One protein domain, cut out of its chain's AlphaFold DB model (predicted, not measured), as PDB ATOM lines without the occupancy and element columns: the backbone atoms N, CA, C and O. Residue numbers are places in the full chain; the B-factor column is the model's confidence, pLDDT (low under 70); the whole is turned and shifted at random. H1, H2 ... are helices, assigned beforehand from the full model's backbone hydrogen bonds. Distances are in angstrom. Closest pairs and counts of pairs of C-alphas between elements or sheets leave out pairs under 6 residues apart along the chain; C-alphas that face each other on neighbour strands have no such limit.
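AT A GLANCE: This is residues 6 to 85 of the 86 residues of an uncharacterized protein of Vibrio genomosp. F10 str. ZF-129 (UniProt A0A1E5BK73). Two crossed helices, H1 and H2, form a hairpin; the first part of H3, residues 53 to 60, packs across it, and the rest of H3 runs outward to a sharp corner, where H4 turns off as an arm; residues 78 to 85, of which 78 to 83 belong to H4, stick out. The packing of the helices is mostly crossed, no touching pair away from the corner being at a shallow tilt. The printed part has 80 residues with four named helices, H1 to H4 in order, and no named strand; the class is all helix. It is only just loose, close to compact, with a radius of gyration of the C-alphas of 14.2 A, and elongated, spanning 46 by 26 by 18 A.

HOW THE PARTS SIT: H1, residues 9 to 23, touches H2, residues 29 to 47, at a steep tilt of 43 degrees, opposite ways; their closest C-alphas, of Ile 12 and Leu 36, are 5.4 A apart. H3, residues 53 to 69, is the hub. Its residues 56 to 60 touch residues 9 to 12 of H1, about perpendicular at 78 degrees, the closest C-alphas being those of Met 9 and Tyr 60, 6.4 A apart. Its residues 53 to 57 touch residues 33 to 41 of H2 at a steep tilt of 60 degrees, opposite ways; the closest C-alphas, of Glu 37 and Pro 53, are 4.7 A apart. H4, residues 71 to 83, and H3 only just touch, only at the corner, with 3 pairs of C-alphas within 8 A; the closest, of Tyr 67 and Gly 73, are 5.5 A apart. H4 is apart from H1 and H2. In H1, H2, H3 and H4 every O i to N i+4 pair is within hydrogen-bond range.

IN THESE COORDINATES: H1 begins at C-alpha 9, (76.136, -29.528, 15.903), and is 20.7 A long. H2 is 27.4 A long and H3 24.4 A. H4, 18.6 A, ends at C-alpha 83, (64.022, -54.236, 24.854).

THE WHOLE: The C-alphas of Gly 48 and Lys 85, the two farthest apart, are 47.0 A apart. The printed part has no cut, and its three links between helices are tight. Mean pLDDT of the printed part is 93.1; residues 84 to 85 are under 70.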
ATOM      1  N   SER A   6      80.767 -26.594  17.854       86.62
ATOM      2  CA  SER A   6      79.703 -26.999  18.786       86.62
ATOM      3  C   SER A   6      78.362 -26.310  18.506       86.62
ATOM      4  O   SER A   6      77.312 -26.932  18.678       86.62
ATOM      5  N   VAL A   7      78.394 -25.078  17.992       88.50
ATOM      6  CA  VAL A   7      77.200 -24.277  17.687       88.50
ATOM      7  C   VAL A   7      76.408 -24.787  16.481       88.50
ATOM      8  O   VAL A   7      75.189 -24.634  16.454       88.50
ATOM      9  N   VAL A   8      77.064 -25.436  15.509       93.56
ATOM     10  CA  VAL A   8      76.391 -26.006  14.327       93.56
ATOM     11  C   VAL A   8      75.951 -27.457  14.554       93.56
ATOM     12  O   VAL A   8      75.037 -27.945  13.889       93.56
ATOM     13  N   MET A   9      76.499 -28.139  15.569       94.38
ATOM     14  CA  MET A   9      76.136 -29.528  15.903       94.38
ATOM     15  C   MET A   9      74.643 -29.712  16.180       94.38
ATOM     16  O   MET A   9      74.094 -30.778  15.903       94.38
ATOM     17  N   SER A  10      73.962 -28.699  16.726       93.06
ATOM     18  CA  SER A  10      72.516 -28.776  16.948       93.06
ATOM     19  C   SER A  10      71.733 -28.838  15.639       93.06
ATOM     20  O   SER A  10      70.756 -29.579  15.569       93.06
ATOM     21  N   ALA A  11      72.165 -28.110  14.605       95.50
ATOM     22  CA  ALA A  11      71.532 -28.146  13.289       95.50
ATOM     23  C   ALA A  11      71.717 -29.521  12.635       95.50
ATOM     24  O   ALA A  11      70.739 -30.133  12.201       95.50
ATOM     25  N   ILE A  12      72.940 -30.058  12.696       97.31
ATOM     26  CA  ILE A  12      73.264 -31.393  12.176       97.31
ATOM     27  C   ILE A  12      72.443 -32.469  12.891       97.31
ATOM     28  O   ILE A  12      71.855 -33.332  12.247       97.31
ATOM     29  N   LYS A  13      72.319 -32.391  14.223       96.31
ATOM     30  CA  LYS A  13      71.503 -33.332  15.001       96.31
ATOM     31  C   LYS A  13      70.027 -33.303  14.596       96.31
ATOM     32  O   LYS A  13      69.395 -34.353  14.527       96.31
ATOM     33  N   VAL A  14      69.463 -32.118  14.357       96.50
ATOM     34  CA  VAL A  14      68.071 -31.993  13.899       96.50
ATOM     35  C   VAL A  14      67.906 -32.631  12.520       96.50
ATOM     36  O   VAL A  14      66.938 -33.360  12.306       96.50
ATOM     37  N   ALA A  15      68.860 -32.411  11.612       96.88
ATOM     38  CA  ALA A  15      68.851 -33.024  10.290       96.88
ATOM     39  C   ALA A  15      68.973 -34.555  10.353       96.88
ATOM     40  O   ALA A  15      68.197 -35.244   9.695       96.88
ATOM     41  N   ASP A  16      69.864 -35.089  11.192       96.56
ATOM     42  CA  ASP A  16      70.014 -36.529  11.433       96.56
ATOM     43  C   ASP A  16      68.697 -37.171  11.909       96.56
ATOM     44  O   ASP A  16      68.196 -38.137  11.323       96.56
ATOM     45  N   GLN A  17      68.070 -36.574  12.925       95.62
ATOM     46  CA  GLN A  17      66.798 -37.051  13.466       95.62
ATOM     47  C   GLN A  17      65.668 -36.973  12.432       95.62
ATOM     48  O   GLN A  17      64.889 -37.920  12.296       95.62
ATOM     49  N   ALA A  18      65.580 -35.871  11.683       96.50
ATOM     50  CA  ALA A  18      64.570 -35.689  10.646       96.50
ATOM     51  C   ALA A  18      64.760 -36.677   9.485       96.50
ATOM     52  O   ALA A  18      63.786 -37.258   8.994       96.50
ATOM     53  N   PHE A  19      66.006 -36.905   9.070       96.38
ATOM     54  CA  PHE A  19      66.342 -37.868   8.031       96.38
ATOM     55  C   PHE A  19      65.970 -39.284   8.468       96.38
ATOM     56  O   PHE A  19      65.257 -39.985   7.745       96.38
ATOM     57  N   THR A  20      66.370 -39.680   9.677       94.19
ATOM     58  CA  THR A  20      66.069 -40.999  10.243       94.19
ATOM     59  C   THR A  20      64.565 -41.210  10.417       94.19
ATOM     60  O   THR A  20      64.056 -42.269  10.059       94.19
ATOM     61  N   ALA A  21      63.814 -40.204  10.874       94.44
ATOM     62  CA  ALA A  21      62.358 -40.296  10.987       94.44
ATOM     63  C   ALA A  21      61.667 -40.497   9.626       94.44
ATOM     64  O   ALA A  21      60.654 -41.189   9.534       94.44
ATOM     65  N   LYS A  22      62.214 -39.901   8.561       95.06
ATOM     66  CA  LYS A  22      61.645 -39.967   7.210       95.06
ATOM     67  C   LYS A  22      62.044 -41.226   6.441       95.06
ATOM     68  O   LYS A  22      61.250 -41.728   5.646       95.06
ATOM     69  N   HIS A  23      63.272 -41.704   6.625       93.12
ATOM     70  CA  HIS A  23      63.873 -42.744   5.786       93.12
ATOM     71  C   HIS A  23      64.219 -44.036   6.539       93.12
ATOM     72  O   HIS A  23      64.459 -45.062   5.902       93.12
ATOM     73  N   GLY A  24      64.217 -44.006   7.872       89.50
ATOM     74  CA  GLY A  24      64.705 -45.087   8.723       89.50
ATOM     75  C   GLY A  24      66.229 -45.243   8.684       89.50
ATOM     76  O   GLY A  24      66.926 -44.622   7.884       89.50
ATOM     77  N   CYS A  25      66.752 -46.134   9.530       83.50
ATOM     78  CA  CYS A  25      68.197 -46.371   9.664       83.50
ATOM     79  C   CYS A  25      68.816 -47.197   8.515       83.50
ATOM     80  O   CYS A  25      70.023 -47.399   8.491       83.50
ATOM     81  N   GLY A  26      68.006 -47.712   7.580       86.69
ATOM     82  CA  GLY A  26      68.463 -48.511   6.429       86.69
ATOM     83  C   GLY A  26      68.671 -47.706   5.142       86.69
ATOM     84  O   GLY A  26      68.888 -48.281   4.076       86.69
ATOM     85  N   ALA A  27      68.533 -46.384   5.211       90.69
ATOM     86  CA  ALA A  27      68.668 -45.504   4.062       90.69
ATOM     87  C   ALA A  27      70.119 -45.455   3.533       90.69
ATOM     88  O   ALA A  27      71.060 -45.688   4.291       90.69
ATOM     89  N   PRO A  28      70.333 -45.127   2.242       93.81
ATOM     90  CA  PRO A  28      71.678 -45.042   1.681       93.81
ATOM     91  C   PRO A  28      72.546 -44.020   2.417       93.81
ATOM     92  O   PRO A  28      72.161 -42.852   2.515       93.81
ATOM     93  N   TYR A  29      73.736 -44.449   2.848       90.50
ATOM     94  CA  TYR A  29      74.693 -43.622   3.589       90.50
ATOM     95  C   TYR A  29      74.938 -42.272   2.907       90.50
ATOM     96  O   TYR A  29      74.814 -41.238   3.545       90.50
ATOM     97  N   GLN A  30      75.170 -42.256   1.589       95.56
ATOM     98  CA  GLN A  30      75.473 -41.025   0.848       95.56
ATOM     99  C   GLN A  30      74.348 -39.980   0.921       95.56
ATOM    100  O   GLN A  30      74.605 -38.787   0.813       95.56
ATOM    101  N   LYS A  31      73.089 -40.412   1.078       95.12
ATOM    102  CA  LYS A  31      71.950 -39.491   1.198       95.12
ATOM    103  C   LYS A  31      71.844 -38.899   2.597       95.12
ATOM    104  O   LYS A  31      71.470 -37.739   2.721       95.12
ATOM    105  N   TRP A  32      72.139 -39.701   3.615       95.88
ATOM    106  CA  TRP A  32      72.215 -39.233   4.996       95.88
ATOM    107  C   TRP A  32      73.365 -38.238   5.150       95.88
ATOM    108  O   TRP A  32      73.159 -37.112   5.578       95.88
ATOM    109  N   ASP A  33      74.539 -38.627   4.665       96.12
ATOM    110  CA  ASP A  33      75.773 -37.853   4.663       96.12
ATOM    111  C   ASP A  33      75.594 -36.473   3.994       96.12
ATOM    112  O   ASP A  33      75.877 -35.445   4.608       96.12
ATOM    113  N   ALA A  34      74.978 -36.430   2.805       96.69
ATOM    114  CA  ALA A  34      74.639 -35.176   2.129       96.69
ATOM    115  C   ALA A  34      73.602 -34.324   2.888       96.69
ATOM    116  O   ALA A  34      73.669 -33.097   2.849       96.69
ATOM    117  N   ALA A  35      72.643 -34.945   3.586       97.12
ATOM    118  CA  ALA A  35      71.652 -34.212   4.376       97.12
ATOM    119  C   ALA A  35      72.288 -33.514   5.589       97.12
ATOM    120  O   ALA A  35      71.884 -32.404   5.946       97.12
ATOM    121  N   LEU A  36      73.308 -34.130   6.194       97.62
ATOM    122  CA  LEU A  36      74.074 -33.505   7.271       97.62
ATOM    123  C   LEU A  36      74.849 -32.285   6.759       97.62
ATOM    124  O   LEU A  36      74.744 -31.215   7.357       97.62
ATOM    125  N   GLU A  37      75.559 -32.401   5.633       97.94
ATOM    126  CA  GLU A  37      76.277 -31.263   5.031       97.94
ATOM    127  C   GLU A  37      75.326 -30.132   4.631       97.94
ATOM    128  O   GLU A  37      75.594 -28.960   4.906       97.94
ATOM    129  N   GLN A  38      74.182 -30.475   4.031       97.88
ATOM    130  CA  GLN A  38      73.168 -29.497   3.651       97.88
ATOM    131  C   GLN A  38      72.703 -28.678   4.861       97.88
ATOM    132  O   GLN A  38      72.599 -27.456   4.765       97.88
ATOM    133  N   SER A  39      72.497 -29.318   6.016       98.00
ATOM    134  CA  SER A  39      72.077 -28.617   7.236       98.00
ATOM    135  C   SER A  39      73.093 -27.575   7.718       98.00
ATOM    136  O   SER A  39      72.712 -26.543   8.271       98.00
ATOM    137  N   VAL A  40      74.386 -27.804   7.466       97.56
ATOM    138  CA  VAL A  40      75.454 -26.843   7.776       97.56
ATOM    139  C   VAL A  40      75.399 -25.662   6.812       97.56
ATOM    140  O   VAL A  40      75.513 -24.519   7.247       97.56
ATOM    141  N   GLY A  41      75.167 -25.922   5.521       96.94
ATOM    142  CA  GLY A  41      74.932 -24.877   4.523       96.94
ATOM    143  C   GLY A  41      73.751 -23.975   4.891       96.94
ATOM    144  O   GLY A  41      73.892 -22.756   4.942       96.94
ATOM    145  N   GLU A  42      72.616 -24.568   5.256       97.50
ATOM    146  CA  GLU A  42      71.416 -23.832   5.678       97.50
ATOM    147  C   GLU A  42      71.650 -23.024   6.964       97.50
ATOM    148  O   GLU A  42      71.202 -21.879   7.092       97.50
ATOM    149  N   TYR A  43      72.394 -23.592   7.920       96.88
ATOM    150  CA  TYR A  43      72.788 -22.886   9.136       96.88
ATOM    151  C   TYR A  43      73.693 -21.688   8.826       96.88
ATOM    152  O   TYR A  43      73.483 -20.603   9.379       96.88
ATOM    153  N   ASN A  44      74.670 -21.866   7.934       96.44
ATOM    154  CA  ASN A  44      75.567 -20.810   7.477       96.44
ATOM    155  C   ASN A  44      74.791 -19.646   6.861       96.44
ATOM    156  O   ASN A  44      74.980 -18.503   7.279       96.44
ATOM    157  N   GLU A  45      73.874 -19.940   5.938       97.06
ATOM    158  CA  GLU A  45      73.025 -18.937   5.288       97.06
ATOM    159  C   GLU A  45      72.139 -18.191   6.292       97.06
ATOM    160  O   GLU A  45      72.066 -16.962   6.268       97.06
ATOM    161  N   THR A  46      71.511 -18.920   7.217       96.88
ATOM    162  CA  THR A  46      70.572 -18.348   8.195       96.88
ATOM    163  C   THR A  46      71.269 -17.462   9.229       96.88
ATOM    164  O   THR A  46      70.715 -16.449   9.652       96.88
ATOM    165  N   ASN A  47      72.481 -17.833   9.652       95.00
ATOM    166  CA  ASN A  47      73.179 -17.181  10.765       95.00
ATOM    167  C   ASN A  47      74.342 -16.281  10.314       95.00
ATOM    168  O   ASN A  47      75.013 -15.694  11.160       95.00
ATOM    169  N   GLY A  48      74.605 -16.176   9.006       94.38
ATOM    170  CA  GLY A  48      75.755 -15.436   8.477       94.38
ATOM    171  C   GLY A  48      77.095 -16.035   8.918       94.38
ATOM    172  O   GLY A  48      78.032 -15.300   9.220       94.38
ATOM    173  N   THR A  49      77.163 -17.365   9.016       93.94
ATOM    174  CA  THR A  49      78.371 -18.100   9.421       93.94
ATOM    175  C   THR A  49      79.006 -18.815   8.225       93.94
ATOM    176  O   THR A  49      78.455 -18.824   7.125       93.94
ATOM    177  N   HIS A  50      80.211 -19.356   8.418       94.94
ATOM    178  CA  HIS A  50      81.023 -19.945   7.348       94.94
ATOM    179  C   HIS A  50      81.698 -21.249   7.798       94.94
ATOM    180  O   HIS A  50      82.889 -21.451   7.573       94.94
ATOM    181  N   PHE A  51      80.955 -22.114   8.488       95.25
ATOM    182  CA  PHE A  51      81.445 -23.442   8.851       95.25
ATOM    183  C   PHE A  51      81.660 -24.290   7.598       95.25
ATOM    184  O   PHE A  51      80.830 -24.261   6.690       95.25
ATOM    185  N   ASP A  52      82.745 -25.061   7.555       96.12
ATOM    186  CA  ASP A  52      82.942 -26.050   6.496       96.12
ATOM    187  C   ASP A  52      81.942 -27.210   6.704       96.12
ATOM    188  O   ASP A  52      81.969 -27.843   7.766       96.12
ATOM    189  N   PRO A  53      81.041 -27.489   5.739       96.31
ATOM    190  CA  PRO A  53      80.044 -28.548   5.876       96.31
ATOM    191  C   PRO A  53      80.631 -29.947   6.067       96.31
ATOM    192  O   PRO A  53      80.089 -30.732   6.844       96.31
ATOM    193  N   VAL A  54      81.742 -30.245   5.391       95.75
ATOM    194  CA  VAL A  54      82.407 -31.552   5.418       95.75
ATOM    195  C   VAL A  54      83.056 -31.766   6.782       95.75
ATOM    196  O   VAL A  54      82.866 -32.809   7.407       95.75
ATOM    197  N   GLU A  55      83.778 -30.758   7.274       95.38
ATOM    198  CA  GLU A  55      84.425 -30.802   8.588       95.38
ATOM    199  C   GLU A  55      83.395 -30.879   9.723       95.38
ATOM    200  O   GLU A  55      83.503 -31.716  10.620       95.38
ATOM    201  N   ALA A  56      82.346 -30.053   9.666       95.38
ATOM    202  CA  ALA A  56      81.281 -30.057  10.663       95.38
ATOM    203  C   ALA A  56      80.569 -31.418  10.728       95.38
ATOM    204  O   ALA A  56      80.300 -31.934  11.817       95.38
ATOM    205  N   ARG A  57      80.299 -32.027   9.565       96.12
ATOM    206  CA  ARG A  57      79.756 -33.383   9.469       96.12
ATOM    207  C   ARG A  57      80.707 -34.409  10.087       96.12
ATOM    208  O   ARG A  57      80.251 -35.223  10.886       96.12
ATOM    209  N   HIS A  58      81.999 -34.384   9.752       95.44
ATOM    210  CA  HIS A  58      82.970 -35.321  10.328       95.44
ATOM    211  C   HIS A  58      83.011 -35.233  11.851       95.44
ATOM    212  O   HIS A  58      82.821 -36.247  12.518       95.44
ATOM    213  N   GLN A  59      83.135 -34.028  12.409       94.75
ATOM    214  CA  GLN A  59      83.154 -33.851  13.862       94.75
ATOM    215  C   GLN A  59      81.861 -34.316  14.535       94.75
ATOM    216  O   GLN A  59      81.883 -34.776  15.679       94.75
ATOM    217  N   TYR A  60      80.718 -34.192  13.859       95.38
ATOM    218  CA  TYR A  60      79.464 -34.731  14.368       95.38
ATOM    219  C   TYR A  60      79.500 -36.263  14.446       95.38
ATOM    220  O   TYR A  60      79.169 -36.821  15.494       95.38
ATOM    221  N   ILE A  61      79.932 -36.931  13.372       94.44
ATOM    222  CA  ILE A  61      80.021 -38.396  13.298       94.44
ATOM    223  C   ILE A  61      81.011 -38.923  14.338       94.44
ATOM    224  O   ILE A  61      80.647 -39.784  15.134       94.44
ATOM    225  N   GLU A  62      82.207 -38.339  14.423       94.69
ATOM    226  CA  GLU A  62      83.227 -38.728  15.403       94.69
ATOM    227  C   GLU A  62      82.709 -38.624  16.845       94.69
ATOM    228  O   GLU A  62      82.972 -39.493  17.676       94.69
ATOM    229  N   LYS A  63      81.917 -37.589  17.160       93.12
ATOM    230  CA  LYS A  63      81.284 -37.450  18.482       93.12
ATOM    231  C   LYS A  63      80.239 -38.530  18.749       93.12
ATOM    232  O   LYS A  63      80.138 -38.984  19.891       93.12
ATOM    233  N   GLN A  64      79.463 -38.933  17.742       92.25
ATOM    234  CA  GLN A  64      78.513 -40.041  17.886       92.25
ATOM    235  C   GLN A  64      79.246 -41.365  18.100       92.25
ATOM    236  O   GLN A  64      78.909 -42.105  19.022       92.25
ATOM    237  N   GLU A  65      80.283 -41.639  17.311       92.56
ATOM    238  CA  GLU A  65      81.094 -42.849  17.452       92.56
ATOM    239  C   GLU A  65      81.762 -42.906  18.829       92.56
ATOM    240  O   GLU A  65      81.614 -43.897  19.545       92.56
ATOM    241  N   ALA A  66      82.390 -41.811  19.270       94.12
ATOM    242  CA  ALA A  66      82.990 -41.717  20.598       94.12
ATOM    243  C   ALA A  66      81.963 -41.918  21.727       94.12
ATOM    244  O   ALA A  66      82.273 -42.532  22.752       94.12
ATOM    245  N   TYR A  67      80.730 -41.426  21.554       92.88
ATOM    246  CA  TYR A  67      79.650 -41.672  22.507       92.88
ATOM    247  C   TYR A  67      79.270 -43.151  22.563       92.88
ATOM    248  O   TYR A  67      79.207 -43.720  23.656       92.88
ATOM    249  N   LEU A  68      79.047 -43.778  21.408       90.50
ATOM    250  CA  LEU A  68      78.698 -45.194  21.310       90.50
ATOM    251  C   LEU A  68      79.793 -46.091  21.888       90.50
ATOM    252  O   LEU A  68      79.486 -47.126  22.475       90.50
ATOM    253  N   ASP A  69      81.055 -45.672  21.790       93.88
ATOM    254  CA  ASP A  69      82.182 -46.405  22.357       93.88
ATOM    255  C   ASP A  69      82.396 -46.171  23.863       93.88
ATOM    256  O   ASP A  69      83.120 -46.930  24.522       93.88
ATOM    257  N   SER A  70      81.740 -45.162  24.440       95.31
ATOM    258  CA  SER A  70      81.792 -44.887  25.876       95.31
ATOM    259  C   SER A  70      81.082 -45.979  26.697       95.31
ATOM    260  O   SER A  70      80.164 -46.637  26.199       95.31
ATOM    261  N   PRO A  71      81.430 -46.166  27.989       96.50
ATOM    262  CA  PRO A  71      80.734 -47.123  28.857       96.50
ATOM    263  C   PRO A  71      79.218 -46.901  28.907       96.50
ATOM    264  O   PRO A  71      78.452 -47.860  28.924       96.50
ATOM    265  N   LYS A  72      78.794 -45.631  28.884       94.69
ATOM    266  CA  LYS A  72      77.382 -45.253  28.887       94.69
ATOM    267  C   LYS A  72      76.696 -45.624  27.570       94.69
ATOM    268  O   LYS A  72      75.669 -46.290  27.606       94.69
ATOM    269  N   GLY A  73      77.277 -45.248  26.429       92.00
ATOM    270  CA  GLY A  73      76.723 -45.591  25.116       92.00
ATOM    271  C   GLY A  73      76.607 -47.104  24.921       92.00
ATOM    272  O   GLY A  73      75.561 -47.597  24.505       92.00
ATOM    273  N   LYS A  74      77.627 -47.865  25.336       93.00
ATOM    274  CA  LYS A  74      77.596 -49.336  25.329       93.00
ATOM    275  C   LYS A  74      76.468 -49.904  26.188       93.00
ATOM    276  O   LYS A  74      75.778 -50.819  25.743       93.00
ATOM    277  N   GLN A  75      76.265 -49.373  27.395       94.06
ATOM    278  CA  GLN A  75      75.170 -49.802  28.264       94.06
ATOM    279  C   GLN A  75      73.799 -49.531  27.625       94.06
ATOM    280  O   GLN A  75      72.976 -50.440  27.549       94.06
ATOM    281  N   GLU A  76      73.574 -48.321  27.112       92.50
ATOM    282  CA  GLU A  76      72.308 -47.947  26.467       92.50
ATOM    283  C   GLU A  76      72.014 -48.812  25.231       92.50
ATOM    284  O   GLU A  76      70.879 -49.243  25.026       92.50
ATOM    285  N   MET A  77      73.035 -49.152  24.438       88.75
ATOM    286  CA  MET A  77      72.885 -50.062  23.296       88.75
ATOM    287  C   MET A  77      72.503 -51.485  23.722       88.75
ATOM    288  O   MET A  77      71.680 -52.124  23.064       88.75
ATOM    289  N   VAL A  78      73.060 -51.989  24.829       89.88
ATOM    290  CA  VAL A  78      72.671 -53.295  25.390       89.88
ATOM    291  C   VAL A  78      71.206 -53.277  25.833       89.88
ATOM    292  O   VAL A  78      70.465 -54.213  25.525       89.88
ATOM    293  N   GLU A  79      70.770 -52.212  26.506       91.19
ATOM    294  CA  GLU A  79      69.382 -52.039  26.953       91.19
ATOM    295  C   GLU A  79      68.403 -51.934  25.770       91.19
ATOM    296  O   GLU A  79      67.342 -52.567  25.778       91.19
ATOM    297  N   LEU A  80      68.777 -51.214  24.708       87.00
ATOM    298  CA  LEU A  80      67.985 -51.104  23.480       87.00
ATOM    299  C   LEU A  80      67.810 -52.466  22.785       87.00
ATOM    300  O   LEU A  80      66.707 -52.841  22.385       87.00
ATOM    301  N   VAL A  81      68.882 -53.256  22.675       85.88
ATOM    302  CA  VAL A  81      68.808 -54.600  22.078       85.88
ATOM    303  C   VAL A  81      67.978 -55.547  22.947       85.88
ATOM    304  O   VAL A  81      67.226 -56.365  22.416       85.88
ATOM    305  N   ALA A  82      68.085 -55.443  24.275       86.38
ATOM    306  CA  ALA A  82      67.300 -56.258  25.198       86.38
ATOM    307  C   ALA A  82      65.795 -55.951  25.114       86.38
ATOM    308  O   ALA A  82      64.983 -56.872  25.151       86.38
ATOM    309  N   THR A  83      65.425 -54.680  24.950       80.50
ATOM    310  CA  THR A  83      64.022 -54.236  24.854       80.50
ATOM    311  C   THR A  83      63.379 -54.514  23.494       80.50
ATOM    312  O   THR A  83      62.163 -54.664  23.421       80.50
ATOM    313  N   THR A  84      64.173 -54.668  22.431       67.56
ATOM    314  CA  THR A  84      63.673 -54.979  21.074       67.56
ATOM    315  C   THR A  84      63.409 -56.485  20.859       67.56
ATOM    316  O   THR A  84      62.879 -56.882  19.828       67.56
ATOM    317  N   LYS A  85      63.761 -57.354  21.823       57.28
ATOM    318  CA  LYS A  85      63.546 -58.818  21.769       57.28
ATOM    319  C   LYS A  85      62.180 -59.296  22.307       57.28
ATOM    320  O   LYS A  85      62.072 -60.462  22.692       57.28
TER     321      LYS A  85